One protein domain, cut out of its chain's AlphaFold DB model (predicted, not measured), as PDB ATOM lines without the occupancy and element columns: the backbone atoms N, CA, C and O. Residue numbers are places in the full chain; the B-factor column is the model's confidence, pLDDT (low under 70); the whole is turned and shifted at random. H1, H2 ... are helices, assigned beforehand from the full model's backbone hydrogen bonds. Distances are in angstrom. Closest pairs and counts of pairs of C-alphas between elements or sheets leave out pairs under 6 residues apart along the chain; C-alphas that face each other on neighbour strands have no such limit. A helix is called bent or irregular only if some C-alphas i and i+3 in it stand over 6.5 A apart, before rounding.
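This is residues 118 to 200 of the 201 residues of an uncharacterized protein of Candidatus Diapherotrites archaeon (UniProt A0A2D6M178). Two long helices, H2 and H3, make a V-shaped hairpin, closed near their link, with short H1 by the open end of H2. The 83 printed residues hold three named helices, H1, H2, H3, and no named strand: all helix. The whole is only just extended, close to loose, radius of gyration of the C-alphas 18.0 A, and flat, spanning 54 by 34 by 17 A.

H2, residues 127 to 156, was assigned as one helix by its hydrogen bonds but is bent, C-alphas 138 and 141 being 6.7 A apart; its arms, H2a, 127 to 138, and H2b, 141 to 156, stand at a steep tilt of 40 degrees. H1, residues 118 to 122, and H2a only just touch, only at the corner, with 3 pairs of C-alphas within 8 A, H2a with residues 127 to 130 alone; the closest C-alphas, Met 120 and Tyr 130, are 6.5 A apart. H2b and H3, residues 164 to 199, form a helical hairpin, opposite ways at a steep tilt of 38 degrees; H3 touches with residues 170 to 179 alone, closest C-alphas Ile 150 and Ile 171, 6.2 A. H3 is apart from H1 and H2a. Every O i to N i+4 pair is within hydrogen-bond range in H1 and H2b, 6 of 8 in H2a, 31 of 32 in H3.

H1, 6.5 A long, begins at C-alpha 118 (-25.779, -35.057, -31.969). H2a measures 16.1 A, H2b 23.2 A; H3, 52.5 A, ends at C-alpha 199 (-57.613, -27.260, -30.855).

The farthest C-alphas, Arg 162 and Ser 200, are 58.2 A apart. The printed part has no cut and no long link. Residue 200 alone has pLDDT under 70.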
ATOM      1  N   ARG A 118     -25.796 -35.710 -33.292       76.06
ATOM      2  CA  ARG A 118     -25.779 -35.057 -31.969       76.06
ATOM      3  C   ARG A 118     -24.768 -33.907 -31.915       76.06
ATOM      4  O   ARG A 118     -25.060 -32.878 -31.306       76.06
ATOM      5  N   MET A 119     -23.610 -34.052 -32.562       74.88
ATOM      6  CA  MET A 119     -22.618 -32.978 -32.684       74.88
ATOM      7  C   MET A 119     -23.147 -31.810 -33.510       74.88
ATOM      8  O   MET A 119     -22.996 -30.672 -33.083       74.88
ATOM      9  N   MET A 120     -23.827 -32.074 -34.627       79.25
ATOM     10  CA  MET A 120     -24.453 -31.031 -35.449       79.25
ATOM     11  C   MET A 120     -25.441 -30.186 -34.637       79.25
ATOM     12  O   MET A 120     -25.417 -28.959 -34.714       79.25
ATOM     13  N   LYS A 121     -26.247 -30.838 -33.790       79.44
ATOM     14  CA  LYS A 121     -27.162 -30.150 -32.870       79.44
ATOM     15  C   LYS A 121     -26.416 -29.264 -31.860       79.44
ATOM     16  O   LYS A 121     -26.839 -28.141 -31.611       79.44
ATOM     17  N   LYS A 122     -25.302 -29.740 -31.288       80.75
ATOM     18  CA  LYS A 122     -24.468 -28.950 -30.357       80.75
ATOM     19  C   LYS A 122     -23.703 -27.813 -31.044       80.75
ATOM     20  O   LYS A 122     -23.488 -26.769 -30.437       80.75
ATOM     21  N   ALA A 123     -23.314 -27.996 -32.302       80.56
ATOM     22  CA  ALA A 123     -22.620 -27.000 -33.115       80.56
ATOM     23  C   ALA A 123     -23.543 -25.865 -33.604       80.56
ATOM     24  O   ALA A 123     -23.121 -25.058 -34.426       80.56
ATOM     25  N   HIS A 124     -24.785 -25.794 -33.104       82.94
ATOM     26  CA  HIS A 124     -25.788 -24.791 -33.472       82.94
ATOM     27  C   HIS A 124     -26.089 -24.757 -34.979       82.94
ATOM     28  O   HIS A 124     -26.424 -23.712 -35.537       82.94
ATOM     29  N   ILE A 125     -26.000 -25.909 -35.651       83.31
ATOM     30  CA  ILE A 125     -26.461 -26.028 -37.036       83.31
ATOM     31  C   ILE A 125     -27.988 -25.837 -37.057       83.31
ATOM     32  O   ILE A 125     -28.670 -26.390 -36.187       83.31
ATOM     33  N   PRO A 126     -28.545 -25.086 -38.029       86.62
ATOM     34  CA  PRO A 126     -29.980 -24.840 -38.110       86.62
ATOM     35  C   PRO A 126     -30.809 -26.126 -38.078       86.62
ATOM     36  O   PRO A 126     -30.480 -27.115 -38.743       86.62
ATOM     37  N   GLU A 127     -31.928 -26.091 -37.351       84.31
ATOM     38  CA  GLU A 127     -32.847 -27.231 -37.220       84.31
ATOM     39  C   GLU A 127     -33.390 -27.722 -38.556       84.31
ATOM     40  O   GLU A 127     -33.516 -28.927 -38.765       84.31
ATOM     41  N   LEU A 128     -33.557 -26.801 -39.504       86.50
ATOM     42  CA  LEU A 128     -33.932 -27.100 -40.880       86.50
ATOM     43  C   LEU A 128     -32.991 -28.106 -41.568       86.50
ATOM     44  O   LEU A 128     -33.424 -28.818 -42.466       86.50
ATOM     45  N   VAL A 129     -31.717 -28.177 -41.165       86.31
ATOM     46  CA  VAL A 129     -30.708 -29.038 -41.800       86.31
ATOM     47  C   VAL A 129     -30.502 -30.333 -41.020       86.31
ATOM     48  O   VAL A 129     -30.538 -31.415 -41.605       86.31
ATOM     49  N   TYR A 130     -30.283 -30.262 -39.702       84.75
ATOM     50  CA  TYR A 130     -29.933 -31.469 -38.943       84.75
ATOM     51  C   TYR A 130     -31.136 -32.404 -38.728       84.75
ATOM     52  O   TYR A 130     -30.943 -33.617 -38.621       84.75
ATOM     53  N   LEU A 131     -32.365 -31.873 -38.675       85.69
ATOM     54  CA  LEU A 131     -33.565 -32.671 -38.421       85.69
ATOM     55  C   LEU A 131     -33.897 -33.620 -39.590       85.69
ATOM     56  O   LEU A 131     -34.053 -34.815 -39.327       85.69
ATOM     57  N   PRO A 132     -33.929 -33.179 -40.867       85.38
ATOM     58  CA  PRO A 132     -34.097 -34.101 -41.992       85.38
ATOM     59  C   PRO A 132     -32.991 -35.154 -42.059       85.38
ATOM     60  O   PRO A 132     -33.271 -36.324 -42.289       85.38
ATOM     61  N   ILE A 133     -31.740 -34.772 -41.790       86.38
ATOM     62  CA  ILE A 133     -30.603 -35.702 -41.781       86.38
ATOM     63  C   ILE A 133     -30.784 -36.780 -40.701       86.38
ATOM     64  O   ILE A 133     -30.596 -37.967 -40.971       86.38
ATOM     65  N   TYR A 134     -31.191 -36.388 -39.491       85.81
ATOM     66  CA  TYR A 134     -31.502 -37.323 -38.407       85.81
ATOM     67  C   TYR A 134     -32.595 -38.320 -38.808       85.81
ATOM     68  O   TYR A 134     -32.460 -39.525 -38.594       85.81
ATOM     69  N   ILE A 135     -33.670 -37.796 -39.396       84.81
ATOM     70  CA  ILE A 135     -34.805 -38.565 -39.900       84.81
ATOM     71  C   ILE A 135     -34.318 -39.577 -40.943       84.81
ATOM     72  O   ILE A 135     -34.534 -40.773 -40.764       84.81
ATOM     73  N   LEU A 136     -33.572 -39.136 -41.958       86.56
ATOM     74  CA  LEU A 136     -33.018 -40.006 -42.997       86.56
ATOM     75  C   LEU A 136     -32.176 -41.142 -42.405       86.56
ATOM     76  O   LEU A 136     -32.411 -42.304 -42.727       86.56
ATOM     77  N   PHE A 137     -31.254 -40.846 -41.484       84.25
ATOM     78  CA  PHE A 137     -30.437 -41.884 -40.846       84.25
ATOM     79  C   PHE A 137     -31.241 -42.859 -39.987       84.25
ATOM     80  O   PHE A 137     -30.869 -44.025 -39.882       84.25
ATOM     81  N   ARG A 138     -32.354 -42.414 -39.397       84.19
ATOM     82  CA  ARG A 138     -33.264 -43.288 -38.651       84.19
ATOM     83  C   ARG A 138     -34.089 -44.197 -39.567       84.19
ATOM     84  O   ARG A 138     -34.362 -45.327 -39.173       84.19
ATOM     85  N   PHE A 139     -34.464 -43.721 -40.754       85.12
ATOM     86  CA  PHE A 139     -35.247 -44.481 -41.736       85.12
ATOM     87  C   PHE A 139     -34.388 -45.391 -42.627       85.12
ATOM     88  O   PHE A 139     -34.874 -46.409 -43.109       85.12
ATOM     89  N   LEU A 140     -33.097 -45.096 -42.805       86.00
ATOM     90  CA  LEU A 140     -32.183 -45.914 -43.614       86.00
ATOM     91  C   LEU A 140     -32.157 -47.413 -43.238       86.00
ATOM     92  O   LEU A 140     -32.229 -48.239 -44.148       86.00
ATOM     93  N   PRO A 141     -32.106 -47.808 -41.949       83.94
ATOM     94  CA  PRO A 141     -32.181 -49.216 -41.554       83.94
ATOM     95  C   PRO A 141     -33.493 -49.898 -41.950       83.94
ATOM     96  O   PRO A 141     -33.531 -51.112 -42.128       83.94
ATOM     97  N   GLU A 142     -34.579 -49.137 -42.045       85.81
ATOM     98  CA  GLU A 142     -35.878 -49.646 -42.469       85.81
ATOM     99  C   GLU A 142     -35.904 -49.858 -43.984       85.81
ATOM    100  O   GLU A 142     -36.250 -50.942 -44.441       85.81
ATOM    101  N   ILE A 143     -35.392 -48.888 -44.747       85.69
ATOM    102  CA  ILE A 143     -35.229 -49.000 -46.204       85.69
ATOM    103  C   ILE A 143     -34.327 -50.190 -46.563       85.69
ATOM    104  O   ILE A 143     -34.594 -50.895 -47.531       85.69
ATOM    105  N   GLU A 144     -33.271 -50.461 -45.787       86.81
ATOM    106  CA  GLU A 144     -32.427 -51.645 -46.005       86.81
ATOM    107  C   GLU A 144     -33.227 -52.949 -45.861       86.81
ATOM    108  O   GLU A 144     -33.053 -53.872 -46.660       86.81
ATOM    109  N   LYS A 145     -34.114 -53.036 -44.864       88.81
ATOM    110  CA  LYS A 145     -34.966 -54.217 -44.674       88.81
ATOM    111  C   LYS A 145     -35.936 -54.380 -45.836       88.81
ATOM    112  O   LYS A 145     -35.993 -55.473 -46.397       88.81
ATOM    113  N   ASP A 146     -36.593 -53.294 -46.241       88.12
ATOM    114  CA  ASP A 146     -37.506 -53.283 -47.387       88.12
ATOM    115  C   ASP A 146     -36.774 -53.730 -48.665       88.12
ATOM    116  O   ASP A 146     -37.257 -54.578 -49.413       88.12
ATOM    117  N   LEU A 147     -35.551 -53.235 -48.893       87.81
ATOM    118  CA  LEU A 147     -34.699 -53.642 -50.013       87.81
ATOM    119  C   LEU A 147     -34.388 -55.142 -49.996       87.81
ATOM    120  O   LEU A 147     -34.471 -55.804 -51.034       87.81
ATOM    121  N   VAL A 148     -34.005 -55.687 -48.839       89.06
ATOM    122  CA  VAL A 148     -33.698 -57.116 -48.696       89.06
ATOM    123  C   VAL A 148     -34.943 -57.956 -48.964       89.06
ATOM    124  O   VAL A 148     -34.863 -58.915 -49.736       89.06
ATOM    125  N   GLU A 149     -36.085 -57.571 -48.404       88.50
ATOM    126  CA  GLU A 149     -37.367 -58.246 -48.588       88.50
ATOM    127  C   GLU A 149     -37.808 -58.231 -50.057       88.50
ATOM    128  O   GLU A 149     -37.981 -59.297 -50.657       88.50
ATOM    129  N   ILE A 150     -37.862 -57.054 -50.687       87.56
ATOM    130  CA  ILE A 150     -38.206 -56.904 -52.108       87.56
ATOM    131  C   ILE A 150     -37.246 -57.730 -52.971       87.56
ATOM    132  O   ILE A 150     -37.676 -58.479 -53.851       87.56
ATOM    133  N   SER A 151     -35.940 -57.666 -52.691       86.69
ATOM    134  CA  SER A 151     -34.949 -58.437 -53.446       86.69
ATOM    135  C   SER A 151     -35.143 -59.951 -53.300       86.69
ATOM    136  O   SER A 151     -34.887 -60.690 -54.252       86.69
ATOM    137  N   SER A 152     -35.600 -60.424 -52.136       87.69
ATOM    138  CA  SER A 152     -35.874 -61.841 -51.891       87.69
ATOM    139  C   SER A 152     -37.083 -62.322 -52.697       87.69
ATOM    140  O   SER A 152     -37.014 -63.373 -53.334       87.69
ATOM    141  N   ILE A 153     -38.131 -61.499 -52.791       88.25
ATOM    142  CA  ILE A 153     -39.329 -61.776 -53.590       88.25
ATOM    143  C   ILE A 153     -38.983 -61.827 -55.082       88.25
ATOM    144  O   ILE A 153     -39.404 -62.743 -55.788       88.25
ATOM    145  N   GLN A 154     -38.176 -60.882 -55.577       86.12
ATOM    146  CA  GLN A 154     -37.779 -60.869 -56.991       86.12
ATOM    147  C   GLN A 154     -36.899 -62.068 -57.371       86.12
ATOM    148  O   GLN A 154     -37.003 -62.578 -58.487       86.12
ATOM    149  N   ARG A 155     -36.097 -62.589 -56.431       85.81
ATOM    150  CA  ARG A 155     -35.361 -63.848 -56.637       85.81
ATOM    151  C   ARG A 155     -36.297 -65.049 -56.792       85.81
ATOM    152  O   ARG A 155     -36.031 -65.883 -57.649       85.81
ATOM    153  N   ILE A 156     -37.390 -65.124 -56.024       88.06
ATOM    154  CA  ILE A 156     -38.409 -66.186 -56.169       88.06
ATOM    155  C   ILE A 156     -39.083 -66.102 -57.547       88.06
ATOM    156  O   ILE A 156     -39.342 -67.124 -58.173       88.06
ATOM    157  N   LYS A 157     -39.284 -64.886 -58.065       83.31
ATOM    158  CA  LYS A 157     -39.817 -64.633 -59.415       83.31
ATOM    159  C   LYS A 157     -38.823 -64.938 -60.550       83.31
ATOM    160  O   LYS A 157     -39.136 -64.700 -61.712       83.31
ATOM    161  N   GLY A 158     -37.625 -65.438 -60.239       83.00
ATOM    162  CA  GLY A 158     -36.596 -65.788 -61.223       83.00
ATOM    163  C   GLY A 158     -35.798 -64.598 -61.769       83.00
ATOM    164  O   GLY A 158     -34.901 -64.789 -62.595       83.00
ATOM    165  N   ILE A 159     -36.056 -63.373 -61.296       80.94
ATOM    166  CA  ILE A 159     -35.308 -62.190 -61.729       80.94
ATOM    167  C   ILE A 159     -33.915 -62.241 -61.101       80.94
ATOM    168  O   ILE A 159     -33.729 -62.150 -59.885       80.94
ATOM    169  N   THR A 160     -32.910 -62.404 -61.956       79.38
ATOM    170  CA  THR A 160     -31.513 -62.597 -61.554       79.38
ATOM    171  C   THR A 160     -30.673 -61.382 -61.944       79.38
ATOM    172  O   THR A 160     -30.959 -60.704 -62.928       79.38
ATOM    173  N   LYS A 161     -29.541 -61.166 -61.259       79.88
ATOM    174  CA  LYS A 161     -28.534 -60.129 -61.579       79.88
ATOM    175  C   LYS A 161     -27.921 -60.216 -62.993       79.88
ATOM    176  O   LYS A 161     -27.091 -59.388 -63.343       79.88
ATOM    177  N   ARG A 162     -28.302 -61.217 -63.797       83.94
ATOM    178  CA  ARG A 162     -27.886 -61.379 -65.200       83.94
ATOM    179  C   ARG A 162     -28.473 -60.302 -66.117       83.94
ATOM    180  O   ARG A 162     -27.887 -60.026 -67.155       83.94
ATOM    181  N   GLN A 163     -29.593 -59.690 -65.729       84.69
ATOM    182  CA  GLN A 163     -30.207 -58.566 -66.436       84.69
ATOM    183  C   GLN A 163     -30.204 -57.340 -65.512       84.69
ATOM    184  O   GLN A 163     -31.164 -57.134 -64.771       84.69
ATOM    185  N   PRO A 164     -29.118 -56.543 -65.499       83.31
ATOM    186  CA  PRO A 164     -28.920 -55.505 -64.490       83.31
ATOM    187  C   PRO A 164     -30.009 -54.428 -64.526       83.31
ATOM    188  O   PRO A 164     -30.475 -54.015 -63.472       83.31
ATOM    189  N   ILE A 165     -30.463 -54.030 -65.718       89.19
ATOM    190  CA  ILE A 165     -31.502 -53.002 -65.889       89.19
ATOM    191  C   ILE A 165     -32.838 -53.486 -65.310       89.19
ATOM    192  O   ILE A 165     -33.393 -52.834 -64.428       89.19
ATOM    193  N   LEU A 166     -33.300 -54.671 -65.729       87.12
ATOM    194  CA  LEU A 166     -34.552 -55.259 -65.243       87.12
ATOM    195  C   LEU A 166     -34.508 -55.518 -63.731       87.12
ATOM    196  O   LEU A 166     -35.487 -55.294 -63.026       87.12
ATOM    197  N   TYR A 167     -33.359 -55.962 -63.217       87.81
ATOM    198  CA  TYR A 167     -33.167 -56.175 -61.788       87.81
ATOM    199  C   TYR A 167     -33.303 -54.869 -60.994       87.81
ATOM    200  O   TYR A 167     -34.005 -54.850 -59.983       87.81
ATOM    201  N   ILE A 168     -32.693 -53.776 -61.467       88.00
ATOM    202  CA  ILE A 168     -32.804 -52.457 -60.832       88.00
ATOM    203  C   ILE A 168     -34.254 -51.984 -60.849       88.00
ATOM    204  O   ILE A 168     -34.780 -51.651 -59.793       88.00
ATOM    205  N   GLU A 169     -34.920 -52.010 -62.003       91.00
ATOM    206  CA  GLU A 169     -36.311 -51.565 -62.135       91.00
ATOM    207  C   GLU A 169     -37.254 -52.364 -61.222       91.00
ATOM    208  O   GLU A 169     -38.067 -51.787 -60.497       91.00
ATOM    209  N   SER A 170     -37.065 -53.687 -61.164       86.88
ATOM    210  CA  SER A 170     -37.875 -54.596 -60.346       86.88
ATOM    211  C   SER A 170     -37.762 -54.353 -58.836       86.88
ATOM    212  O   SER A 170     -38.664 -54.731 -58.088       86.88
ATOM    213  N   ILE A 171     -36.667 -53.746 -58.373       89.19
ATOM    214  CA  ILE A 171     -36.451 -53.414 -56.958       89.19
ATOM    215  C   ILE A 171     -36.797 -51.951 -56.695       89.19
ATOM    216  O   ILE A 171     -37.434 -51.640 -55.692       89.19
ATOM    217  N   PHE A 172     -36.397 -51.056 -57.595       90.56
ATOM    218  CA  PHE A 172     -36.509 -49.618 -57.412       90.56
ATOM    219  C   PHE A 172     -37.959 -49.138 -57.461       90.56
ATOM    220  O   PHE A 172     -38.356 -48.370 -56.589       90.56
ATOM    221  N   LEU A 173     -38.764 -49.611 -58.422       92.06
ATOM    222  CA  LEU A 173     -40.165 -49.193 -58.533       92.06
ATOM    223  C   LEU A 173     -40.975 -49.544 -57.269       92.06
ATOM    224  O   LEU A 173     -41.559 -48.629 -56.686       92.06
ATOM    225  N   PRO A 174     -40.991 -50.801 -56.770       89.69
ATOM    226  CA  PRO A 174     -41.721 -51.130 -55.542       89.69
ATOM    227  C   PRO A 174     -41.196 -50.392 -54.309       89.69
ATOM    228  O   PRO A 174     -41.978 -49.976 -53.454       89.69
ATOM    229  N   LEU A 175     -39.876 -50.207 -54.219       90.88
ATOM    230  CA  LEU A 175     -39.264 -49.479 -53.112       90.88
ATOM    231  C   LEU A 175     -39.704 -48.011 -53.104       90.88
ATOM    232  O   LEU A 175     -40.056 -47.492 -52.050       90.88
ATOM    233  N   LEU A 176     -39.727 -47.360 -54.270       92.12
ATOM    234  CA  LEU A 176     -40.157 -45.971 -54.406       92.12
ATOM    235  C   LEU A 176     -41.593 -45.791 -53.909       92.12
ATOM    236  O   LEU A 176     -41.840 -44.908 -53.093       92.12
ATOM    237  N   PHE A 177     -42.518 -46.654 -54.338       92.69
ATOM    238  CA  PHE A 177     -43.906 -46.607 -53.867       92.69
ATOM    239  C   PHE A 177     -44.018 -46.844 -52.359       92.69
ATOM    240  O   PHE A 177     -44.757 -46.130 -51.687       92.69
ATOM    241  N   THR A 178     -43.240 -47.783 -51.815       89.31
ATOM    242  CA  THR A 178     -43.214 -48.060 -50.370       89.31
ATOM    243  C   THR A 178     -42.742 -46.838 -49.578       89.31
ATOM    244  O   THR A 178     -43.354 -46.464 -48.581       89.31
ATOM    245  N   VAL A 179     -41.671 -46.178 -50.028       88.12
ATOM    246  CA  VAL A 179     -41.132 -44.977 -49.373       88.12
ATOM    247  C   VAL A 179     -42.083 -43.786 -49.512       88.12
ATOM    248  O   VAL A 179     -42.271 -43.057 -48.539       88.12
ATOM    249  N   LEU A 180     -42.706 -43.597 -50.680       90.56
ATOM    250  CA  LEU A 180     -43.705 -42.546 -50.901       90.56
ATOM    251  C   LEU A 180     -44.898 -42.714 -49.960       90.56
ATOM    252  O   LEU A 180     -45.250 -41.774 -49.256       90.56
ATOM    253  N   GLN A 181     -45.443 -43.925 -49.866       90.31
ATOM    254  CA  GLN A 181     -46.556 -44.214 -48.968       90.31
ATOM    255  C   GLN A 181     -46.183 -43.955 -47.500       90.31
ATOM    256  O   GLN A 181     -46.924 -43.283 -46.787       90.31
ATOM    257  N   LYS A 182     -44.992 -44.388 -47.058       87.38
ATOM    258  CA  LYS A 182     -44.484 -44.095 -45.704       87.38
ATOM    259  C   LYS A 182     -44.322 -42.591 -45.452       87.38
ATOM    260  O   LYS A 182     -44.564 -42.121 -44.342       87.38
ATOM    261  N   SER A 183     -43.897 -41.837 -46.465       87.81
ATOM    262  CA  SER A 183     -43.776 -40.379 -46.388       87.81
ATOM    263  C   SER A 183     -45.140 -39.707 -46.243       87.81
ATOM    264  O   SER A 183     -45.288 -38.818 -45.404       87.81
ATOM    265  N   ASP A 184     -46.134 -40.137 -47.021       91.44
ATOM    266  CA  ASP A 184     -47.499 -39.612 -46.949       91.44
ATOM    267  C   ASP A 184     -48.129 -39.907 -45.583       91.44
ATOM    268  O   ASP A 184     -48.657 -39.000 -44.937       91.44
ATOM    269  N   ASP A 185     -47.975 -41.133 -45.079       89.44
ATOM    270  CA  ASP A 185     -48.434 -41.522 -43.742       89.44
ATOM    271  C   ASP A 185     -47.783 -40.659 -42.646       89.44
ATOM    272  O   ASP A 185     -48.455 -40.192 -41.720       89.44
ATOM    273  N   LEU A 186     -46.476 -40.387 -42.761       86.50
ATOM    274  CA  LEU A 186     -45.750 -39.525 -41.828       86.50
ATOM    275  C   LEU A 186     -46.235 -38.068 -41.900       86.50
ATOM    276  O   LEU A 186     -46.395 -37.419 -40.861       86.50
ATOM    277  N   ALA A 187     -46.496 -37.553 -43.104       87.06
ATOM    278  CA  ALA A 187     -47.015 -36.205 -43.313       87.06
ATOM    279  C   ALA A 187     -48.426 -36.049 -42.726       87.06
ATOM    280  O   ALA A 187     -48.697 -35.073 -42.017       87.06
ATOM    281  N   ILE A 188     -49.298 -37.039 -42.940       91.38
ATOM    282  CA  ILE A 188     -50.641 -37.094 -42.354       91.38
ATOM    283  C   ILE A 188     -50.546 -37.145 -40.825       91.38
ATOM    284  O   ILE A 188     -51.207 -36.362 -40.142       91.38
ATOM    285  N   ALA A 189     -49.690 -38.007 -40.267       90.25
ATOM    286  CA  ALA A 189     -49.501 -38.118 -38.822       90.25
ATOM    287  C   ALA A 189     -49.020 -36.799 -38.194       90.25
ATOM    288  O   ALA A 189     -49.524 -36.384 -37.145       90.25
ATOM    289  N   TYR A 190     -48.081 -36.112 -38.849       87.94
ATOM    290  CA  TYR A 190     -47.597 -34.804 -38.413       87.94
ATOM    291  C   TYR A 190     -48.697 -33.734 -38.476       87.94
ATOM    292  O   TYR A 190     -48.886 -32.983 -37.517       87.94
ATOM    293  N   TYR A 191     -49.475 -33.700 -39.562       89.56
ATOM    294  CA  TYR A 191     -50.598 -32.776 -39.724       89.56
ATOM    295  C   TYR A 191     -51.683 -32.984 -38.655       89.56
ATOM    296  O   TYR A 191     -52.102 -32.030 -37.997       89.56
ATOM    297  N   LEU A 192     -52.085 -34.237 -38.412       92.25
ATOM    298  CA  LEU A 192     -53.067 -34.592 -37.379       92.25
ATOM    299  C   LEU A 192     -52.581 -34.256 -35.967       92.25
ATOM    300  O   LEU A 192     -53.380 -33.915 -35.093       92.25
ATOM    301  N   ARG A 193     -51.273 -34.366 -35.713       88.88
ATOM    302  CA  ARG A 193     -50.681 -33.945 -34.444       88.88
ATOM    303  C   ARG A 193     -50.753 -32.426 -34.275       88.88
ATOM    304  O   ARG A 193     -51.252 -31.973 -33.251       88.88
ATOM    305  N   LYS A 194     -50.332 -31.659 -35.285       88.06
ATOM    306  CA  LYS A 194     -50.369 -30.189 -35.251       88.06
ATOM    307  C   LYS A 194     -51.792 -29.658 -35.061       88.06
ATOM    308  O   LYS A 194     -51.996 -28.753 -34.261       88.06
ATOM    309  N   LYS A 195     -52.778 -30.253 -35.745       89.19
ATOM    310  CA  LYS A 195     -54.195 -29.886 -35.601       89.19
ATOM    311  C   LYS A 195     -54.702 -30.066 -34.162       89.19
ATOM    312  O   LYS A 195     -55.374 -29.183 -33.640       89.19
ATOM    313  N   ARG A 196     -54.339 -31.174 -33.502       82.69
ATOM    314  CA  ARG A 196     -54.711 -31.425 -32.099       82.69
ATOM    315  C   ARG A 196     -54.092 -30.417 -31.132       82.69
ATOM    316  O   ARG A 196     -54.763 -30.003 -30.197       82.69
ATOM    317  N   GLU A 197     -52.847 -30.004 -31.365       82.44
ATOM    318  CA  GLU A 197     -52.165 -28.989 -30.548       82.44
ATOM    319  C   GLU A 197     -52.816 -27.595 -30.695       82.44
ATOM    320  O   GLU A 197     -52.845 -26.840 -29.731       82.44
ATOM    321  N   THR A 198     -53.409 -27.269 -31.852       78.75
ATOM    322  CA  THR A 198     -54.150 -26.004 -32.060       78.75
ATOM    323  C   THR A 198     -55.593 -25.998 -31.549       78.75
ATOM    324  O   THR A 198     -56.133 -24.926 -31.327       78.75
ATOM    325  N   GLU A 199     -56.236 -27.157 -31.386       75.62
ATOM    326  CA  GLU A 199     -57.613 -27.260 -30.855       75.62
ATOM    327  C   GLU A 199     -57.651 -27.382 -29.315       75.62
ATOM    328  O   GLU A 199     -58.726 -27.353 -28.723       75.62
ATOM    329  N   SER A 200     -56.490 -27.545 -28.667       65.56
ATOM    330  CA  SER A 200     -56.354 -27.732 -27.212       65.56
ATOM    331  C   SER A 200     -55.714 -26.549 -26.467       65.56
ATOM    332  O   SER A 200     -55.521 -26.645 -25.253       65.56
TER     333      SER A 200